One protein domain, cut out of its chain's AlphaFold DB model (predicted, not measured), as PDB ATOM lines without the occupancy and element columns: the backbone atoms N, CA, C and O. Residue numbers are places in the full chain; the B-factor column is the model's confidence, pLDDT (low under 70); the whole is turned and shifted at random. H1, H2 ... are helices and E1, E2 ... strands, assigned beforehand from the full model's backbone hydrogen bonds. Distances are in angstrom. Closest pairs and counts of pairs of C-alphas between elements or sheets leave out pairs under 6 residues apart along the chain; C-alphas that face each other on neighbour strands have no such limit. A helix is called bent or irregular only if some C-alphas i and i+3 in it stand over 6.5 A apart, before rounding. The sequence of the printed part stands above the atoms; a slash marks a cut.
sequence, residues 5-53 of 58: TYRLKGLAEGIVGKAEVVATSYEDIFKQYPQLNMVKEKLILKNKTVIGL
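This is residues 5 to 53 of the 58 residues of an uncharacterized protein of Pseudomonas coronafaciens pv. zizaniae (UniProt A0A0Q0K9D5). A small rounded body is built on a wall of four short strands, a twisted and curled sheet, with H1 and H2 over one face of it and H3 grazing it. H1 and H3 stand side by side and run opposite ways, while H2 sits by E2. The printed part has 49 residues with three named helices and four named strands, in the order E1, H1, E2, H2, H3, E3, E4. The sheet runs E2, E1, E4, E3 and is mixed, and the class is mixed, helices and strands. The whole is compact, with a radius of gyration of the C-alphas of 9.0 A and spans of 21 by 19 by 18 A.

In the sheet, E1 is residues 5 to 10, 16.8 A long, beginning at C-alpha 5 at (-44.544, 34.698, 36.244). E2 is residues 20 to 23, E3 residues 43 to 46, and E4 residues 49 to 52, ending at C-alpha 52 at (-31.473, 34.630, 46.384). H1 is residues 11 to 16, H2 residues 26 to 32, 10.4 A long, and H3 residues 34 to 42, 14.4 A long, beginning at C-alpha 34 at (-28.594, 27.002, 34.313). H3 is irregular: C-alphas 38 and 41 are 8.0 A apart.

The sheet is only just strongly twisted, its C-alphas up to 4.4 A off the best plane. E1 and E4 are parallel at 25 degrees, with N 50 and O 7 at 2.7 A. E2 and E1 are antiparallel at 135 degrees, with N 6 and O 21 at 2.8 A. The pairing of E1 is staggered: residues 5 to 7 pair with E2, residues 7 to 10 with E4. E3 and E4 form a hairpin, with N 49 and O 46 at 2.8 A. H1 and H2 lie on the same face, two layers, helices on one face of a sheet, at heights over the sheet of 4.7 A and 5.8 A. H1 and H3 touch, closest at the C-alphas of Ala 12 and Leu 36, 6.9 A, at a shallow tilt of 4 degrees. H2 and H3 are close but not clearly touching, closest at the C-alphas of Phe 30 and Leu 36, 6.0 A. H1 and H2 are apart. E2, H2 H3, E3 is a split strand-helix-strand unit, two strands of one sheet that follow each other among the strands, with helices between them along the chain and E1 and E4 between them in the sheet, and its crossover is right-handed. Each O i to N i+4 pair of H1 is within hydrogen-bond range, against 2 of 3 in H2 and 1 of 5 in H3, where 5 of 6 O i to N i+3 pairs are within range.

The C-alphas farthest apart, those of Thr 24 and Leu 53, are 22.8 A apart. The printed part has no cut, and its links between elements are tight. The mean pLDDT of the printed part is 93.5, and no printed residue is under 70.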
ATOM      1  N   THR A   5     -45.601  33.717  36.014       95.75
ATOM      2  CA  THR A   5     -44.544  34.698  36.244       95.75
ATOM      3  C   THR A   5     -43.971  34.490  37.640       95.75
ATOM      4  O   THR A   5     -44.699  34.523  38.636       95.75
ATOM      5  N   TYR A   6     -42.663  34.266  37.701       96.19
ATOM      6  CA  TYR A   6     -41.880  34.211  38.920       96.19
ATOM      7  C   TYR A   6     -41.060  35.482  39.053       96.19
ATOM      8  O   TYR A   6     -40.373  35.894  38.120       96.19
ATOM      9  N   ARG A   7     -41.094  36.081  40.239       96.81
ATOM     10  CA  ARG A   7     -40.277  37.251  40.547       96.81
ATOM     11  C   ARG A   7     -38.917  36.804  41.062       96.81
ATOM     12  O   ARG A   7     -38.856  35.951  41.939       96.81
ATOM     13  N   LEU A   8     -37.838  37.373  40.556       95.69
ATOM     14  CA  LEU A   8     -36.485  37.143  41.050       95.69
ATOM     15  C   LEU A   8     -36.096  38.300  41.972       95.69
ATOM     16  O   LEU A   8     -36.496  39.438  41.743       95.69
ATOM     17  N   LYS A   9     -35.361  38.012  43.047       94.50
ATOM     18  CA  LYS A   9     -34.833  39.027  43.971       94.50
ATOM     19  C   LYS A   9     -33.443  38.661  44.472       94.50
ATOM     20  O   LYS A   9     -33.114  37.480  44.603       94.50
ATOM     21  N   GLY A  10     -32.666  39.685  44.821       92.56
ATOM     22  CA  GLY A  10     -31.333  39.525  45.396       92.56
ATOM     23  C   GLY A  10     -30.401  38.815  44.421       92.56
ATOM     24  O   GLY A  10     -30.317  39.187  43.251       92.56
ATOM     25  N   LEU A  11     -29.750  37.746  44.883       91.69
ATOM     26  CA  LEU A  11     -28.785  36.998  44.074       91.69
ATOM     27  C   LEU A  11     -29.405  36.421  42.785       91.69
ATOM     28  O   LEU A  11     -28.757  36.422  41.742       91.69
ATOM     29  N   ALA A  12     -30.665  35.974  42.831       93.56
ATOM     30  CA  ALA A  12     -31.343  35.419  41.657       93.56
ATOM     31  C   ALA A  12     -31.552  36.473  40.556       93.56
ATOM     32  O   ALA A  12     -31.322  36.189  39.382       93.56
ATOM     33  N   GLU A  13     -31.951  37.689  40.940       95.38
ATOM     34  CA  GLU A  13     -32.121  38.816  40.015       95.38
ATOM     35  C   GLU A  13     -30.772  39.245  39.433       95.38
ATOM     36  O   GLU A  13     -30.658  39.400  38.220       95.38
ATOM     37  N   GLY A  14     -29.736  39.353  40.273       93.50
ATOM     38  CA  GLY A  14     -28.394  39.752  39.842       93.50
ATOM     39  C   GLY A  14     -27.744  38.770  38.862       93.50
ATOM     40  O   GLY A  14     -27.103  39.194  37.907       93.50
ATOM     41  N   ILE A  15     -27.940  37.461  39.055       93.50
ATOM     42  CA  ILE A  15     -27.389  36.426  38.163       93.50
ATOM     43  C   ILE A  15     -28.132  36.369  36.821       93.50
ATOM     44  O   ILE A  15     -27.521  36.140  35.779       93.50
ATOM     45  N   VAL A  16     -29.456  36.532  36.836       94.31
ATOM     46  CA  VAL A  16     -30.277  36.451  35.616       94.31
ATOM     47  C   VAL A  16     -30.311  37.782  34.860       94.31
ATOM     48  O   VAL A  16     -30.526  37.792  33.649       94.31
ATOM     49  N   GLY A  17     -30.113  38.903  35.556       94.81
ATOM     50  CA  GLY A  17     -30.256  40.251  35.006       94.81
ATOM     51  C   GLY A  17     -31.709  40.639  34.721       94.81
ATOM     52  O   GLY A  17     -31.962  41.525  33.908       94.81
ATOM     53  N   LYS A  18     -32.681  39.952  35.339       93.69
ATOM     54  CA  LYS A  18     -34.120  40.207  35.173       93.69
ATOM     55  C   LYS A  18     -34.828  40.123  36.517       93.69
ATOM     56  O   LYS A  18     -34.576  39.200  37.285       93.69
ATOM     57  N   ALA A  19     -35.772  41.030  36.745       94.50
ATOM     58  CA  ALA A  19     -36.616  41.022  37.938       94.50
ATOM     59  C   ALA A  19     -37.734  39.966  37.877       94.50
ATOM     60  O   ALA A  19     -38.264  39.568  38.912       94.50
ATOM     61  N   GLU A  20     -38.115  39.504  36.683       96.38
ATOM     62  CA  GLU A  20     -39.216  38.560  36.479       96.38
ATOM     63  C   GLU A  20     -38.912  37.593  35.330       96.38
ATOM     64  O   GLU A  20     -38.284  37.958  34.333       96.38
ATOM     65  N   VAL A  21     -39.369  36.348  35.471       95.50
ATOM     66  CA  VAL A  21     -39.226  35.287  34.468       95.50
ATOM     67  C   VAL A  21     -40.519  34.494  34.349       95.50
ATOM     68  O   VAL A  21     -41.229  34.299  35.332       95.50
ATOM     69  N   VAL A  22     -40.826  34.012  33.149       95.69
ATOM     70  CA  VAL A  22     -41.980  33.139  32.916       95.69
ATOM     71  C   VAL A  22     -41.497  31.697  32.903       95.69
ATOM     72  O   VAL A  22     -40.595  31.347  32.147       95.69
ATOM     73  N   ALA A  23     -42.091  30.862  33.746       94.50
ATOM     74  CA  ALA A  23     -41.752  29.452  33.843       94.50
ATOM     75  C   ALA A  23     -42.991  28.627  34.195       94.50
ATOM     76  O   ALA A  23     -43.941  29.124  34.800       94.50
ATOM     77  N   THR A  24     -42.993  27.355  33.813       94.06
ATOM     78  CA  THR A  24     -44.072  26.424  34.189       94.06
ATOM     79  C   THR A  24     -43.992  26.031  35.662       94.06
ATOM     80  O   THR A  24     -45.016  25.882  36.320       94.06
ATOM     81  N   SER A  25     -42.773  25.926  36.190       93.00
ATOM     82  CA  SER A  25     -42.487  25.537  37.570       93.00
ATOM     83  C   SER A  25     -41.190  26.177  38.051       93.00
ATOM     84  O   SER A  25     -40.362  26.616  37.256       93.00
ATOM     85  N   TYR A  26     -40.951  26.142  39.363       91.25
ATOM     86  CA  TYR A  26     -39.678  26.573  39.947       91.25
ATOM     87  C   TYR A  26     -38.472  25.852  39.330       91.25
ATOM     88  O   TYR A  26     -37.476  26.484  39.010       91.25
ATOM     89  N   GLU A  27     -38.579  24.543  39.096       92.75
ATOM     90  CA  GLU A  27     -37.520  23.746  38.463       92.75
ATOM     91  C   GLU A  27     -37.227  24.164  37.018       92.75
ATOM     92  O   GLU A  27     -36.089  24.083  36.561       92.75
ATOM     93  N   ASP A  28     -38.246  24.639  36.305       94.12
ATOM     94  CA  ASP A  28     -38.125  25.076  34.917       94.12
ATOM     95  C   ASP A  28     -37.267  26.344  34.804       94.12
ATOM     96  O   ASP A  28     -36.474  26.477  33.873       94.12
ATOM     97  N   ILE A  29     -37.297  27.205  35.827       93.88
ATOM     98  CA  ILE A  29     -36.405  28.369  35.934       93.88
ATOM     99  C   ILE A  29     -34.934  27.931  35.870       93.88
ATOM    100  O   ILE A  29     -34.140  28.566  35.186       93.88
ATOM    101  N   PHE A  30     -34.560  26.821  36.510       94.31
ATOM    102  CA  PHE A  30     -33.178  26.318  36.492       94.31
ATOM    103  C   PHE A  30     -32.784  25.663  35.171       94.31
ATOM    104  O   PHE A  30     -31.593  25.563  34.878       94.31
ATOM    105  N   LYS A  31     -33.761  25.203  34.383       94.50
ATOM    106  CA  LYS A  31     -33.522  24.715  33.020       94.50
ATOM    107  C   LYS A  31     -33.290  25.881  32.064       94.50
ATOM    108  O   LYS A  31     -32.386  25.816  31.241       94.50
ATOM    109  N   GLN A  32     -34.081  26.948  32.202       93.88
ATOM    110  CA  GLN A  32     -33.940  28.168  31.403       93.88
ATOM    111  C   GLN A  32     -32.684  28.973  31.777       93.88
ATOM    112  O   GLN A  32     -32.040  29.550  30.905       93.88
ATOM    113  N   TYR A  33     -32.327  28.997  33.064       94.38
ATOM    114  CA  TYR A  33     -31.204  29.758  33.614       94.38
ATOM    115  C   TYR A  33     -30.257  28.826  34.387       94.38
ATOM    116  O   TYR A  33     -30.244  28.838  35.624       94.38
ATOM    117  N   PRO A  34     -29.455  28.002  33.685       94.44
ATOM    118  CA  PRO A  34     -28.594  27.002  34.313       94.44
ATOM    119  C   PRO A  34     -27.577  27.594  35.296       94.44
ATOM    120  O   PRO A  34     -27.208  26.916  36.254       94.44
ATOM    121  N   GLN A  35     -27.195  28.864  35.139       92.56
ATOM    122  CA  GLN A  35     -26.336  29.598  36.070       92.56
ATOM    123  C   GLN A  35     -26.902  29.685  37.501       92.56
ATOM    124  O   GLN A  35     -26.138  29.757  38.461       92.56
ATOM    125  N   LEU A  36     -28.227  29.603  37.674       92.62
ATOM    126  CA  LEU A  36     -28.850  29.562  38.999       92.62
ATOM    127  C   LEU A  36     -28.589  28.244  39.740       92.62
ATOM    128  O   LEU A  36     -28.710  28.212  40.964       92.62
ATOM    129  N   ASN A  37     -28.196  27.164  39.048       93.62
ATOM    130  CA  ASN A  37     -27.873  25.894  39.709       93.62
ATOM    131  C   ASN A  37     -26.673  26.025  40.654       93.62
ATOM    132  O   ASN A  37     -26.671  25.387  41.702       93.62
ATOM    133  N   MET A  38     -25.708  26.898  40.337       91.19
ATOM    134  CA  MET A  38     -24.527  27.144  41.180       91.19
ATOM    135  C   MET A  38     -24.870  27.775  42.533       91.19
ATOM    136  O   MET A  38     -24.060  27.753  43.452       91.19
ATOM    137  N   VAL A  39     -26.059  28.368  42.647       91.25
ATOM    138  CA  VAL A  39     -26.517  29.053  43.857       91.25
ATOM    139  C   VAL A  39     -27.847  28.499  44.356       91.25
ATOM    140  O   VAL A  39     -28.469  29.119  45.211       91.25
ATOM    141  N   LYS A  40     -28.291  27.341  43.848       90.69
ATOM    142  CA  LYS A  40     -29.615  26.763  44.126       90.69
ATOM    143  C   LYS A  40     -29.871  26.573  45.620       90.69
ATOM    144  O   LYS A  40     -30.978  26.826  46.076       90.69
ATOM    145  N   GLU A  41     -28.842  26.196  46.375       90.88
ATOM    146  CA  GLU A  41     -28.878  26.069  47.840       90.88
ATOM    147  C   GLU A  41     -29.132  27.399  48.576       90.88
ATOM    148  O   GLU A  41     -29.620  27.403  49.702       90.88
ATOM    149  N   LYS A  42     -28.843  28.531  47.927       91.25
ATOM    150  CA  LYS A  42     -29.058  29.892  48.439       91.25
ATOM    151  C   LYS A  42     -30.365  30.510  47.938       91.25
ATOM    152  O   LYS A  42     -30.674  31.647  48.293       91.25
ATOM    153  N   LEU A  43     -31.114  29.806  47.086       92.25
ATOM    154  CA  LEU A  43     -32.379  30.289  46.541       92.25
ATOM    155  C   LEU A  43     -33.559  29.715  47.321       92.25
ATOM    156  O   LEU A  43     -33.679  28.506  47.509       92.25
ATOM    157  N   ILE A  44     -34.477  30.593  47.709       93.88
ATOM    158  CA  ILE A  44     -35.711  30.236  48.403       93.88
ATOM    159  C   ILE A  44     -36.893  30.654  47.539       93.88
ATOM    160  O   ILE A  44     -36.967  31.794  47.081       93.88
ATOM    161  N   LEU A  45     -37.853  29.752  47.354       93.75
ATOM    162  CA  LEU A  45     -39.125  30.074  46.719       93.75
ATOM    163  C   LEU A  45     -40.163  30.461  47.779       93.75
ATOM    164  O   LEU A  45     -40.527  29.646  48.624       93.75
ATOM    165  N   LYS A  46     -40.698  31.682  47.700       93.75
ATOM    166  CA  LYS A  46     -41.791  32.163  48.559       93.75
ATOM    167  C   LYS A  46     -42.813  32.928  47.727       93.75
ATOM    168  O   LYS A  46     -42.462  33.919  47.103       93.75
ATOM    169  N   ASN A  47     -44.075  32.491  47.712       91.75
ATOM    170  CA  ASN A  47     -45.163  33.149  46.965       91.75
ATOM    171  C   ASN A  47     -44.787  33.487  45.505       91.75
ATOM    172  O   ASN A  47     -44.879  34.640  45.091       91.75
ATOM    173  N   LYS A  48     -44.288  32.503  44.739       93.38
ATOM    174  CA  LYS A  48     -43.786  32.687  43.357       93.38
ATOM    175  C   LYS A  48     -42.630  33.697  43.216       93.38
ATOM    176  O   LYS A  48     -42.295  34.105  42.112       93.38
ATOM    177  N   THR A  49     -41.981  34.076  44.316       95.06
ATOM    178  CA  THR A  49     -40.758  34.883  44.313       95.06
ATOM    179  C   THR A  49     -39.567  33.993  44.642       95.06
ATOM    180  O   THR A  49     -39.545  33.361  45.696       95.06
ATOM    181  N   VAL A  50     -38.586  33.939  43.748       95.00
ATOM    182  CA  VAL A  50     -37.286  33.306  43.958       95.00
ATOM    183  C   VAL A  50     -36.350  34.339  44.568       95.00
ATOM    184  O   VAL A  50     -35.920  35.290  43.916       95.00
ATOM    185  N   ILE A  51     -36.069  34.163  45.848       94.62
ATOM    186  CA  ILE A  51     -35.232  35.055  46.637       94.62
ATOM    187  C   ILE A  51     -33.865  34.403  46.743       94.62
ATOM    188  O   ILE A  51     -33.739  33.324  47.315       94.62
ATOM    189  N   GLY A  52     -32.847  35.050  46.189       91.69
ATOM    190  CA  GLY A  52     -31.473  34.630  46.384       91.69
ATOM    191  C   GLY A  52     -30.873  35.296  47.612       91.69
ATOM    192  O   GLY A  52     -30.678  36.512  47.609       91.69
ATOM    193  N   LEU A  53     -30.589  34.497  48.641       83.94
ATOM    194  CA  LEU A  53     -29.872  34.944  49.825       83.94
ATOM    195  C   LEU A  53     -28.402  35.165  49.464       83.94
ATOM    196  O   LEU A  53     -27.693  34.233  49.077       83.94
TER     197      LEU A  53